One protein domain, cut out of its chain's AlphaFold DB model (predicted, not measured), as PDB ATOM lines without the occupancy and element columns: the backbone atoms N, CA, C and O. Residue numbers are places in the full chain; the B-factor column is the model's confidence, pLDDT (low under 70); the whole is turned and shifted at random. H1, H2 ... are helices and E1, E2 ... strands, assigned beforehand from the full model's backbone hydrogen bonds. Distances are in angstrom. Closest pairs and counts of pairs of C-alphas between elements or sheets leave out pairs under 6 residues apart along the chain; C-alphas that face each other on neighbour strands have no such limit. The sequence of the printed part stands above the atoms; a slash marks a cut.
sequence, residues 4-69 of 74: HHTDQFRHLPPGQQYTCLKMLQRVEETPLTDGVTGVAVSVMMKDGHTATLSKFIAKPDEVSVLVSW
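This is residues 4 to 69 of the 74 residues of an uncharacterized protein of Rahnella sp. BIGb0236 (UniProt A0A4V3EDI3). A long helix, H2, covers one face of a three-stranded antiparallel sheet and runs along its strands, while the other face is bare. A short helix, H1, folds back on the first part of H2 and only grazes the sheet. The 66 printed residues hold H1, H2, E1, E2 and E3 in that order; the sheet's order is E1, E2, E3, and the class is mixed. The whole is compact, with a radius of gyration of the C-alphas of 12.1 A, and elongated, spanning 36 by 22 by 15 A.

H1, residues 4 to 9, begins at C-alpha 4 (-61.559, 7.473, -24.573) and is 10.0 A long. H2, residues 14 to 29, measures 22.5 A and ends at C-alpha 29 (-50.319, -5.049, -23.593). E1, residues 38 to 44, measures 19.9 A, and E2, residues 50 to 56, 19.7 A. E3, residues 59 to 68, measures 22.8 A, bends by 68 degrees at residue 62 and ends at C-alpha 68 (-48.137, 18.179, -18.729).

E1, E2 and E3 form a meander, each strand the antiparallel neighbour of the one before. In the hairpin E1 and E2, N 41 and O 53 are 2.8 A apart, within hydrogen-bond range; in the hairpin E2 and E3, N 52 and O 66 are 2.8 A apart, also within range. H2 is on the sheet at a height of 9.1 A, over E2, making two layers, a helix on one face of a sheet; on the local plane it stands at 12 degrees to E2, along the strands. The closest C-alphas of H2 and E2, those of Leu 24 and Leu 53, are 6.5 A apart. H1 and H2 form a helical hairpin: H2 touches H1 with residues 17 to 21 alone, the closest C-alphas being those of Phe 9 and Gln 17, 5.4 A, at a shallow tilt of 34.8 degrees, only just short of steep, opposite ways. In H2 every O i to N i+4 pair is within hydrogen-bond range; in H1 0 of 2 are, beside 2 of 3 O i to N i+3 pairs.

The C-alphas farthest apart, those of Pro 13 and Asp 34, are 37.3 A apart. The printed part has no cut and no long link. Mean pLDDT of the printed part is 85.5; residues 4 to 5 are under 70.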
ATOM      1  N   HIS A   4     -61.729   6.313 -25.451       64.56
ATOM      2  CA  HIS A   4     -61.559   7.473 -24.573       64.56
ATOM      3  C   HIS A   4     -60.109   7.964 -24.441       64.56
ATOM      4  O   HIS A   4     -59.893   9.158 -24.262       64.56
ATOM      5  N   HIS A   5     -59.110   7.084 -24.548       69.88
ATOM      6  CA  HIS A   5     -57.707   7.490 -24.397       69.88
ATOM      7  C   HIS A   5     -57.121   8.049 -25.695       69.88
ATOM      8  O   HIS A   5     -56.266   8.927 -25.655       69.88
ATOM      9  N   THR A   6     -57.612   7.600 -26.855       70.56
ATOM     10  CA  THR A   6     -57.156   8.116 -28.155       70.56
ATOM     11  C   THR A   6     -57.550   9.576 -28.368       70.56
ATOM     12  O   THR A   6     -56.843  10.316 -29.051       70.56
ATOM     13  N   ASP A   7     -58.652  10.000 -27.749       80.19
ATOM     14  CA  ASP A   7     -59.176  11.361 -27.861       80.19
ATOM     15  C   ASP A   7     -58.300  12.382 -27.132       80.19
ATOM     16  O   ASP A   7     -58.209  13.532 -27.565       80.19
ATOM     17  N   GLN A   8     -57.566  11.944 -26.104       78.69
ATOM     18  CA  GLN A   8     -56.662  12.798 -25.336       78.69
ATOM     19  C   GLN A   8     -55.449  13.270 -26.143       78.69
ATOM     20  O   GLN A   8     -54.842  14.263 -25.773       78.69
ATOM     21  N   PHE A   9     -55.113  12.612 -27.255       85.88
ATOM     22  CA  PHE A   9     -53.949  12.954 -28.082       85.88
ATOM     23  C   PHE A   9     -54.310  13.686 -29.379       85.88
ATOM     24  O   PHE A   9     -53.420  14.011 -30.157       85.88
ATOM     25  N   ARG A  10     -55.600  13.942 -29.645       85.81
ATOM     26  CA  ARG A  10     -56.059  14.535 -30.920       85.81
ATOM     27  C   ARG A  10     -55.556  15.957 -31.172       85.81
ATOM     28  O   ARG A  10     -55.559  16.392 -32.314       85.81
ATOM     29  N   HIS A  11     -55.178  16.676 -30.119       84.56
ATOM     30  CA  HIS A  11     -54.657  18.039 -30.214       84.56
ATOM     31  C   HIS A  11     -53.158  18.081 -30.558       84.56
ATOM     32  O   HIS A  11     -52.629  19.154 -30.823       84.56
ATOM     33  N   LEU A  12     -52.473  16.931 -30.546       85.69
ATOM     34  CA  LEU A  12     -51.048  16.849 -30.832       85.69
ATOM     35  C   LEU A  12     -50.779  16.753 -32.340       85.69
ATOM     36  O   LEU A  12     -51.564  16.143 -33.071       85.69
ATOM     37  N   PRO A  13     -49.623  17.250 -32.813       89.06
ATOM     38  CA  PRO A  13     -49.111  16.953 -34.140       89.06
ATOM     39  C   PRO A  13     -49.094  15.441 -34.443       89.06
ATOM     40  O   PRO A  13     -48.779  14.642 -33.554       89.06
ATOM     41  N   PRO A  14     -49.314  15.020 -35.706       89.62
ATOM     42  CA  PRO A  14     -49.484  13.607 -36.063       89.62
ATOM     43  C   PRO A  14     -48.367  12.674 -35.572       89.62
ATOM     44  O   PRO A  14     -48.633  11.563 -35.117       89.62
ATOM     45  N   GLY A  15     -47.108  13.126 -35.619       87.38
ATOM     46  CA  GLY A  15     -45.969  12.337 -35.141       87.38
ATOM     47  C   GLY A  15     -45.980  12.116 -33.624       87.38
ATOM     48  O   GLY A  15     -45.698  11.014 -33.157       87.38
ATOM     49  N   GLN A  16     -46.353  13.137 -32.850       88.88
ATOM     50  CA  GLN A  16     -46.466  13.044 -31.392       88.88
ATOM     51  C   GLN A  16     -47.674  12.188 -30.992       88.88
ATOM     52  O   GLN A  16     -47.558  11.325 -30.118       88.88
ATOM     53  N   GLN A  17     -48.804  12.358 -31.689       90.25
ATOM     54  CA  GLN A  17     -49.998  11.536 -31.510       90.25
ATOM     55  C   GLN A  17     -49.689  10.051 -31.747       90.25
ATOM     56  O   GLN A  17     -50.029   9.211 -30.915       90.25
ATOM     57  N   TYR A  18     -49.005   9.723 -32.847       90.56
ATOM     58  CA  TYR A  18     -48.624   8.348 -33.169       90.56
ATOM     59  C   TYR A  18     -47.766   7.712 -32.068       90.56
ATOM     60  O   TYR A  18     -48.058   6.600 -31.622       90.56
ATOM     61  N   THR A  19     -46.751   8.429 -31.582       91.06
ATOM     62  CA  THR A  19     -45.899   7.952 -30.484       91.06
ATOM     63  C   THR A  19     -46.702   7.697 -29.210       91.06
ATOM     64  O   THR A  19     -46.555   6.636 -28.602       91.06
ATOM     65  N   CYS A  20     -47.599   8.611 -28.827       90.00
ATOM     66  CA  CYS A  20     -48.448   8.434 -27.644       90.00
ATOM     67  C   CYS A  20     -49.373   7.214 -27.776       90.00
ATOM     68  O   CYS A  20     -49.498   6.427 -26.839       90.00
ATOM     69  N   LEU A  21     -49.966   6.997 -28.956       90.44
ATOM     70  CA  LEU A  21     -50.812   5.831 -29.230       90.44
ATOM     71  C   LEU A  21     -50.028   4.513 -29.169       90.44
ATOM     72  O   LEU A  21     -50.526   3.529 -28.626       90.44
ATOM     73  N   LYS A  22     -48.791   4.492 -29.679       91.44
ATOM     74  CA  LYS A  22     -47.907   3.322 -29.577       91.44
ATOM     75  C   LYS A  22     -47.533   3.002 -28.134       91.44
ATOM     76  O   LYS A  22     -47.509   1.830 -27.763       91.44
ATOM     77  N   MET A  23     -47.292   4.017 -27.309       90.12
ATOM     78  CA  MET A  23     -47.015   3.804 -25.888       90.12
ATOM     79  C   MET A  23     -48.255   3.360 -25.116       90.12
ATOM     80  O   MET A  23     -48.149   2.467 -24.280       90.12
ATOM     81  N   LEU A  24     -49.434   3.894 -25.444       88.94
ATOM     82  CA  LEU A  24     -50.704   3.402 -24.905       88.94
ATOM     83  C   LEU A  24     -50.886   1.915 -25.198       88.94
ATOM     84  O   LEU A  24     -51.145   1.145 -24.278       88.94
ATOM     85  N   GLN A  25     -50.672   1.506 -26.450       88.38
ATOM     86  CA  GLN A  25     -50.706   0.098 -26.830       88.38
ATOM     87  C   GLN A  25     -49.714  -0.727 -25.990       88.38
ATOM     88  O   GLN A  25     -50.090  -1.747 -25.418       88.38
ATOM     89  N   ARG A  26     -48.469  -0.251 -25.836       88.81
ATOM     90  CA  ARG A  26     -47.433  -0.936 -25.048       88.81
ATOM     91  C   ARG A  26     -47.831  -1.112 -23.580       88.81
ATOM     92  O   ARG A  26     -47.589  -2.178 -23.020       88.81
ATOM     93  N   VAL A  27     -48.418  -0.089 -22.958       89.75
ATOM     94  CA  VAL A  27     -48.888  -0.130 -21.563       89.75
ATOM     95  C   VAL A  27     -50.083  -1.073 -21.410       89.75
ATOM     96  O   VAL A  27     -50.090  -1.881 -20.483       89.75
ATOM     97  N   GLU A  28     -51.059  -1.022 -22.326       86.62
ATOM     98  CA  GLU A  28     -52.219  -1.928 -22.333       86.62
ATOM     99  C   GLU A  28     -51.763  -3.400 -22.402       86.62
ATOM    100  O   GLU A  28     -52.194  -4.221 -21.585       86.62
ATOM    101  N   GLU A  29     -50.839  -3.703 -23.320       88.00
ATOM    102  CA  GLU A  29     -50.319  -5.049 -23.593       88.00
ATOM    103  C   GLU A  29     -49.305  -5.553 -22.557       88.00
ATOM    104  O   GLU A  29     -49.013  -6.746 -22.531       88.00
ATOM    105  N   THR A  30     -48.755  -4.683 -21.704       87.94
ATOM    106  CA  THR A  30     -47.778  -5.114 -20.698       87.94
ATOM    107  C   THR A  30     -48.487  -5.925 -19.603       87.94
ATOM    108  O   THR A  30     -49.381  -5.396 -18.921       87.94
ATOM    109  N   PRO A  31     -48.119  -7.207 -19.420       85.38
ATOM    110  CA  PRO A  31     -48.650  -8.018 -18.339       85.38
ATOM    111  C   PRO A  31     -48.024  -7.568 -17.012       85.38
ATOM    112  O   PRO A  31     -46.829  -7.300 -16.932       85.38
ATOM    113  N   LEU A  32     -48.850  -7.467 -15.972       85.56
ATOM    114  CA  LEU A  32     -48.399  -7.181 -14.610       85.56
ATOM    115  C   LEU A  32     -48.292  -8.517 -13.869       85.56
ATOM    116  O   LEU A  32     -49.262  -8.965 -13.261       85.56
ATOM    117  N   THR A  33     -47.154  -9.195 -14.014       83.88
ATOM    118  CA  THR A  33     -46.865 -10.490 -13.370       83.88
ATOM    119  C   THR A  33     -45.742 -10.355 -12.342       83.88
ATOM    120  O   THR A  33     -45.081  -9.320 -12.264       83.88
ATOM    121  N   ASP A  34     -45.548 -11.397 -11.528       77.94
ATOM    122  CA  ASP A  34     -44.323 -11.643 -10.752       77.94
ATOM    123  C   ASP A  34     -43.802 -10.444  -9.939       77.94
ATOM    124  O   ASP A  34     -42.685  -9.967 -10.121       77.94
ATOM    125  N   GLY A  35     -44.623  -9.939  -9.012       81.81
ATOM    126  CA  GLY A  35     -44.217  -8.869  -8.091       81.81
ATOM    127  C   GLY A  35     -44.255  -7.453  -8.679       81.81
ATOM    128  O   GLY A  35     -43.963  -6.496  -7.964       81.81
ATOM    129  N   VAL A  36     -44.664  -7.288  -9.940       85.50
ATOM    130  CA  VAL A  36     -44.876  -5.972 -10.555       85.50
ATOM    131  C   VAL A  36     -46.293  -5.472 -10.271       85.50
ATOM    132  O   VAL A  36     -47.282  -6.049 -10.716       85.50
ATOM    133  N   THR A  37     -46.403  -4.355  -9.549       89.62
ATOM    134  CA  THR A  37     -47.696  -3.751  -9.177       89.62
ATOM    135  C   THR A  37     -48.192  -2.703 -10.170       89.62
ATOM    136  O   THR A  37     -49.363  -2.321 -10.128       89.62
ATOM    137  N   GLY A  38     -47.342  -2.253 -11.090       90.00
ATOM    138  CA  GLY A  38     -47.720  -1.322 -12.142       90.00
ATOM    139  C   GLY A  38     -46.597  -1.047 -13.131       90.00
ATOM    140  O   GLY A  38     -45.435  -1.361 -12.891       90.00
ATOM    141  N   VAL A  39     -46.969  -0.439 -14.251       90.44
ATOM    142  CA  VAL A  39     -46.057   0.041 -15.289       90.44
ATOM    143  C   VAL A  39     -46.438   1.469 -15.641       90.44
ATOM    144  O   VAL A  39     -47.622   1.801 -15.693       90.44
ATOM    145  N   ALA A  40     -45.437   2.308 -15.892       91.50
ATOM    146  CA  ALA A  40     -45.620   3.652 -16.411       91.50
ATOM    147  C   ALA A  40     -44.644   3.899 -17.563       91.50
ATOM    148  O   ALA A  40     -43.484   3.494 -17.502       91.50
ATOM    149  N   VAL A  41     -45.119   4.562 -18.611       90.06
ATOM    150  CA  VAL A  41     -44.330   4.950 -19.778       90.06
ATOM    151  C   VAL A  41     -44.538   6.432 -20.023       90.06
ATOM    152  O   VAL A  41     -45.675   6.886 -20.125       90.06
ATOM    153  N   SER A  42     -43.440   7.172 -20.144       90.25
ATOM    154  CA  SER A  42     -43.458   8.610 -20.403       90.25
ATOM    155  C   SER A  42     -42.907   8.917 -21.789       90.25
ATOM    156  O   SER A  42     -41.823   8.464 -22.151       90.25
ATOM    157  N   VAL A  43     -43.643   9.724 -22.546       88.31
ATOM    158  CA  VAL A  43     -43.175  10.366 -23.772       88.31
ATOM    159  C   VAL A  43     -42.803  11.797 -23.419       88.31
ATOM    160  O   VAL A  43     -43.653  12.549 -22.948       88.31
ATOM    161  N   MET A  44     -41.543  12.159 -23.649       89.81
ATOM    162  CA  MET A  44     -41.067  13.537 -23.553       89.81
ATOM    163  C   MET A  44     -40.924  14.099 -24.962       89.81
ATOM    164  O   MET A  44     -40.260  13.510 -25.818       89.81
ATOM    165  N   MET A  45     -41.587  15.217 -25.207       86.38
ATOM    166  CA  MET A  45     -41.581  15.921 -26.478       86.38
ATOM    167  C   MET A  45     -40.502  17.010 -26.465       86.38
ATOM    168  O   MET A  45     -39.984  17.394 -25.418       86.38
ATOM    169  N   LYS A  46     -40.106  17.480 -27.653       84.00
ATOM    170  CA  LYS A  46     -39.000  18.446 -27.805       84.00
ATOM    171  C   LYS A  46     -39.314  19.834 -27.239       84.00
ATOM    172  O   LYS A  46     -38.392  20.573 -26.927       84.00
ATOM    173  N   ASP A  47     -40.592  20.163 -27.138       80.69
ATOM    174  CA  ASP A  47     -41.155  21.391 -26.562       80.69
ATOM    175  C   ASP A  47     -41.275  21.327 -25.026       80.69
ATOM    176  O   ASP A  47     -41.828  22.229 -24.411       80.69
ATOM    177  N   GLY A  48     -40.761  20.268 -24.391       81.94
ATOM    178  CA  GLY A  48     -40.849  20.081 -22.941       81.94
ATOM    179  C   GLY A  48     -42.175  19.477 -22.476       81.94
ATOM    180  O   GLY A  48     -42.328  19.187 -21.290       81.94
ATOM    181  N   HIS A  49     -43.121  19.220 -23.384       85.44
ATOM    182  CA  HIS A  49     -44.357  18.540 -23.033       85.44
ATOM    183  C   HIS A  49     -44.132  17.073 -22.692       85.44
ATOM    184  O   HIS A  49     -43.281  16.387 -23.268       85.44
ATOM    185  N   THR A  50     -44.940  16.566 -21.761       90.00
ATOM    186  CA  THR A  50     -44.853  15.170 -21.335       90.00
ATOM    187  C   THR A  50     -46.215  14.501 -21.276       90.00
ATOM    188  O   THR A  50     -47.202  15.085 -20.829       90.00
ATOM    189  N   ALA A  51     -46.258  13.246 -21.720       89.69
ATOM    190  CA  ALA A  51     -47.406  12.367 -21.574       89.69
ATOM    191  C   ALA A  51     -46.961  11.074 -20.891       89.69
ATOM    192  O   ALA A  51     -46.174  10.309 -21.448       89.69
ATOM    193  N   THR A  52     -47.470  10.825 -19.689       90.75
ATOM    194  CA  THR A  52     -47.226   9.612 -18.913       90.75
ATOM    195  C   THR A  52     -48.471   8.743 -18.916       90.75
ATOM    196  O   THR A  52     -49.547   9.173 -18.515       90.75
ATOM    197  N   LEU A  53     -48.318   7.495 -19.343       91.00
ATOM    198  CA  LEU A  53     -49.367   6.489 -19.350       91.00
ATOM    199  C   LEU A  53     -49.006   5.398 -18.360       91.00
ATOM    200  O   LEU A  53     -47.886   4.896 -18.383       91.00
ATOM    201  N   SER A  54     -49.940   5.022 -17.498       90.81
ATOM    202  CA  SER A  54     -49.692   4.047 -16.442       90.81
ATOM    203  C   SER A  54     -50.851   3.081 -16.254       90.81
ATOM    204  O   SER A  54     -52.005   3.424 -16.489       90.81
ATOM    205  N   LYS A  55     -50.527   1.863 -15.832       90.94
ATOM    206  CA  LYS A  55     -51.467   0.780 -15.533       90.94
ATOM    207  C   LYS A  55     -51.021   0.127 -14.235       90.94
ATOM    208  O   LYS A  55     -49.831  -0.123 -14.053       90.94
ATOM    209  N   PHE A  56     -51.968  -0.167 -13.353       89.19
ATOM    210  CA  PHE A  56     -51.696  -0.733 -12.032       89.19
ATOM    211  C   PHE A  56     -52.495  -2.015 -11.818       89.19
ATOM    212  O   PHE A  56     -53.619  -2.136 -12.295       89.19
ATOM    213  N   ILE A  57     -51.948  -2.961 -11.054       85.75
ATOM    214  CA  ILE A  57     -52.580  -4.264 -10.795       85.75
ATOM    215  C   ILE A  57     -53.874  -4.135  -9.986       85.75
ATOM    216  O   ILE A  57     -54.769  -4.961 -10.117       85.75
ATOM    217  N   ALA A  58     -54.004  -3.068  -9.191       84.25
ATOM    218  CA  ALA A  58     -55.237  -2.749  -8.477       84.25
ATOM    219  C   ALA A  58     -56.401  -2.429  -9.434       84.25
ATOM    220  O   ALA A  58     -57.561  -2.569  -9.052       84.25
ATOM    221  N   LYS A  59     -56.092  -1.989 -10.662       82.12
ATOM    222  CA  LYS A  59     -57.057  -1.631 -11.706       82.12
ATOM    223  C   LYS A  59     -56.497  -1.956 -13.102       82.12
ATOM    224  O   LYS A  59     -56.160  -1.046 -13.859       82.12
ATOM    225  N   PRO A  60     -56.377  -3.246 -13.461       72.88
ATOM    226  CA  PRO A  60     -55.665  -3.670 -14.667       72.88
ATOM    227  C   PRO A  60     -56.367  -3.239 -15.961       72.88
ATOM    228  O   PRO A  60     -55.717  -3.128 -16.997       72.88
ATOM    229  N   ASP A  61     -57.667  -2.947 -15.904       76.31
ATOM    230  CA  ASP A  61     -58.445  -2.465 -17.047       76.31
ATOM    231  C   ASP A  61     -58.406  -0.938 -17.216       76.31
ATOM    232  O   ASP A  61     -58.943  -0.415 -18.198       76.31
ATOM    233  N   GLU A  62     -57.818  -0.196 -16.276       80.62
ATOM    234  CA  GLU A  62     -57.707   1.262 -16.342       80.62
ATOM    235  C   GLU A  62     -56.277   1.679 -16.702       80.62
ATOM    236  O   GLU A  62     -55.315   1.340 -16.013       80.62
ATOM    237  N   VAL A  63     -56.148   2.472 -17.769       81.81
ATOM    238  CA  VAL A  63     -54.916   3.209 -18.063       81.81
ATOM    239  C   VAL A  63     -55.104   4.647 -17.601       81.81
ATOM    240  O   VAL A  63     -55.998   5.355 -18.065       81.81
ATOM    241  N   SER A  64     -54.253   5.084 -16.679       82.81
ATOM    242  CA  SER A  64     -54.181   6.475 -16.240       82.81
ATOM    243  C   SER A  64     -53.233   7.240 -17.151       82.81
ATOM    244  O   SER A  64     -52.088   6.829 -17.343       82.81
ATOM    245  N   VAL A  65     -53.709   8.351 -17.705       83.38
ATOM    246  CA  VAL A  65     -52.925   9.234 -18.570       83.38
ATOM    247  C   VAL A  65     -52.764  10.567 -17.850       83.38
ATOM    248  O   VAL A  65     -53.750  11.239 -17.555       83.38
ATOM    249  N   LEU A  66     -51.521  10.923 -17.543       83.62
ATOM    250  CA  LEU A  66     -51.140  12.211 -16.981       83.62
ATOM    251  C   LEU A  66     -50.385  12.989 -18.046       83.62
ATOM    252  O   LEU A  66     -49.432  12.485 -18.636       83.62
ATOM    253  N   VAL A  67     -50.826  14.211 -18.299       82.19
ATOM    254  CA  VAL A  67     -50.244  15.076 -19.320       82.19
ATOM    255  C   VAL A  67     -49.826  16.394 -18.698       82.19
ATOM    256  O   VAL A  67     -50.567  16.976 -17.907       82.19
ATOM    257  N   SER A  68     -48.635  16.852 -19.062       82.62
ATOM    258  CA  SER A  68     -48.137  18.179 -18.729       82.62
ATOM    259  C   SER A  68     -47.819  18.895 -20.029       82.62
ATOM    260  O   SER A  68     -46.767  18.677 -20.633       82.62
ATOM    261  N   TRP A  69     -48.760  19.732 -20.451       80.31
ATOM    262  CA  TRP A  69     -48.590  20.676 -21.543       80.31
ATOM    263  C   TRP A  69     -48.166  22.005 -20.917       80.31
ATOM    264  O   TRP A  69     -48.915  22.573 -20.118       80.31
TER     265      TRP A  69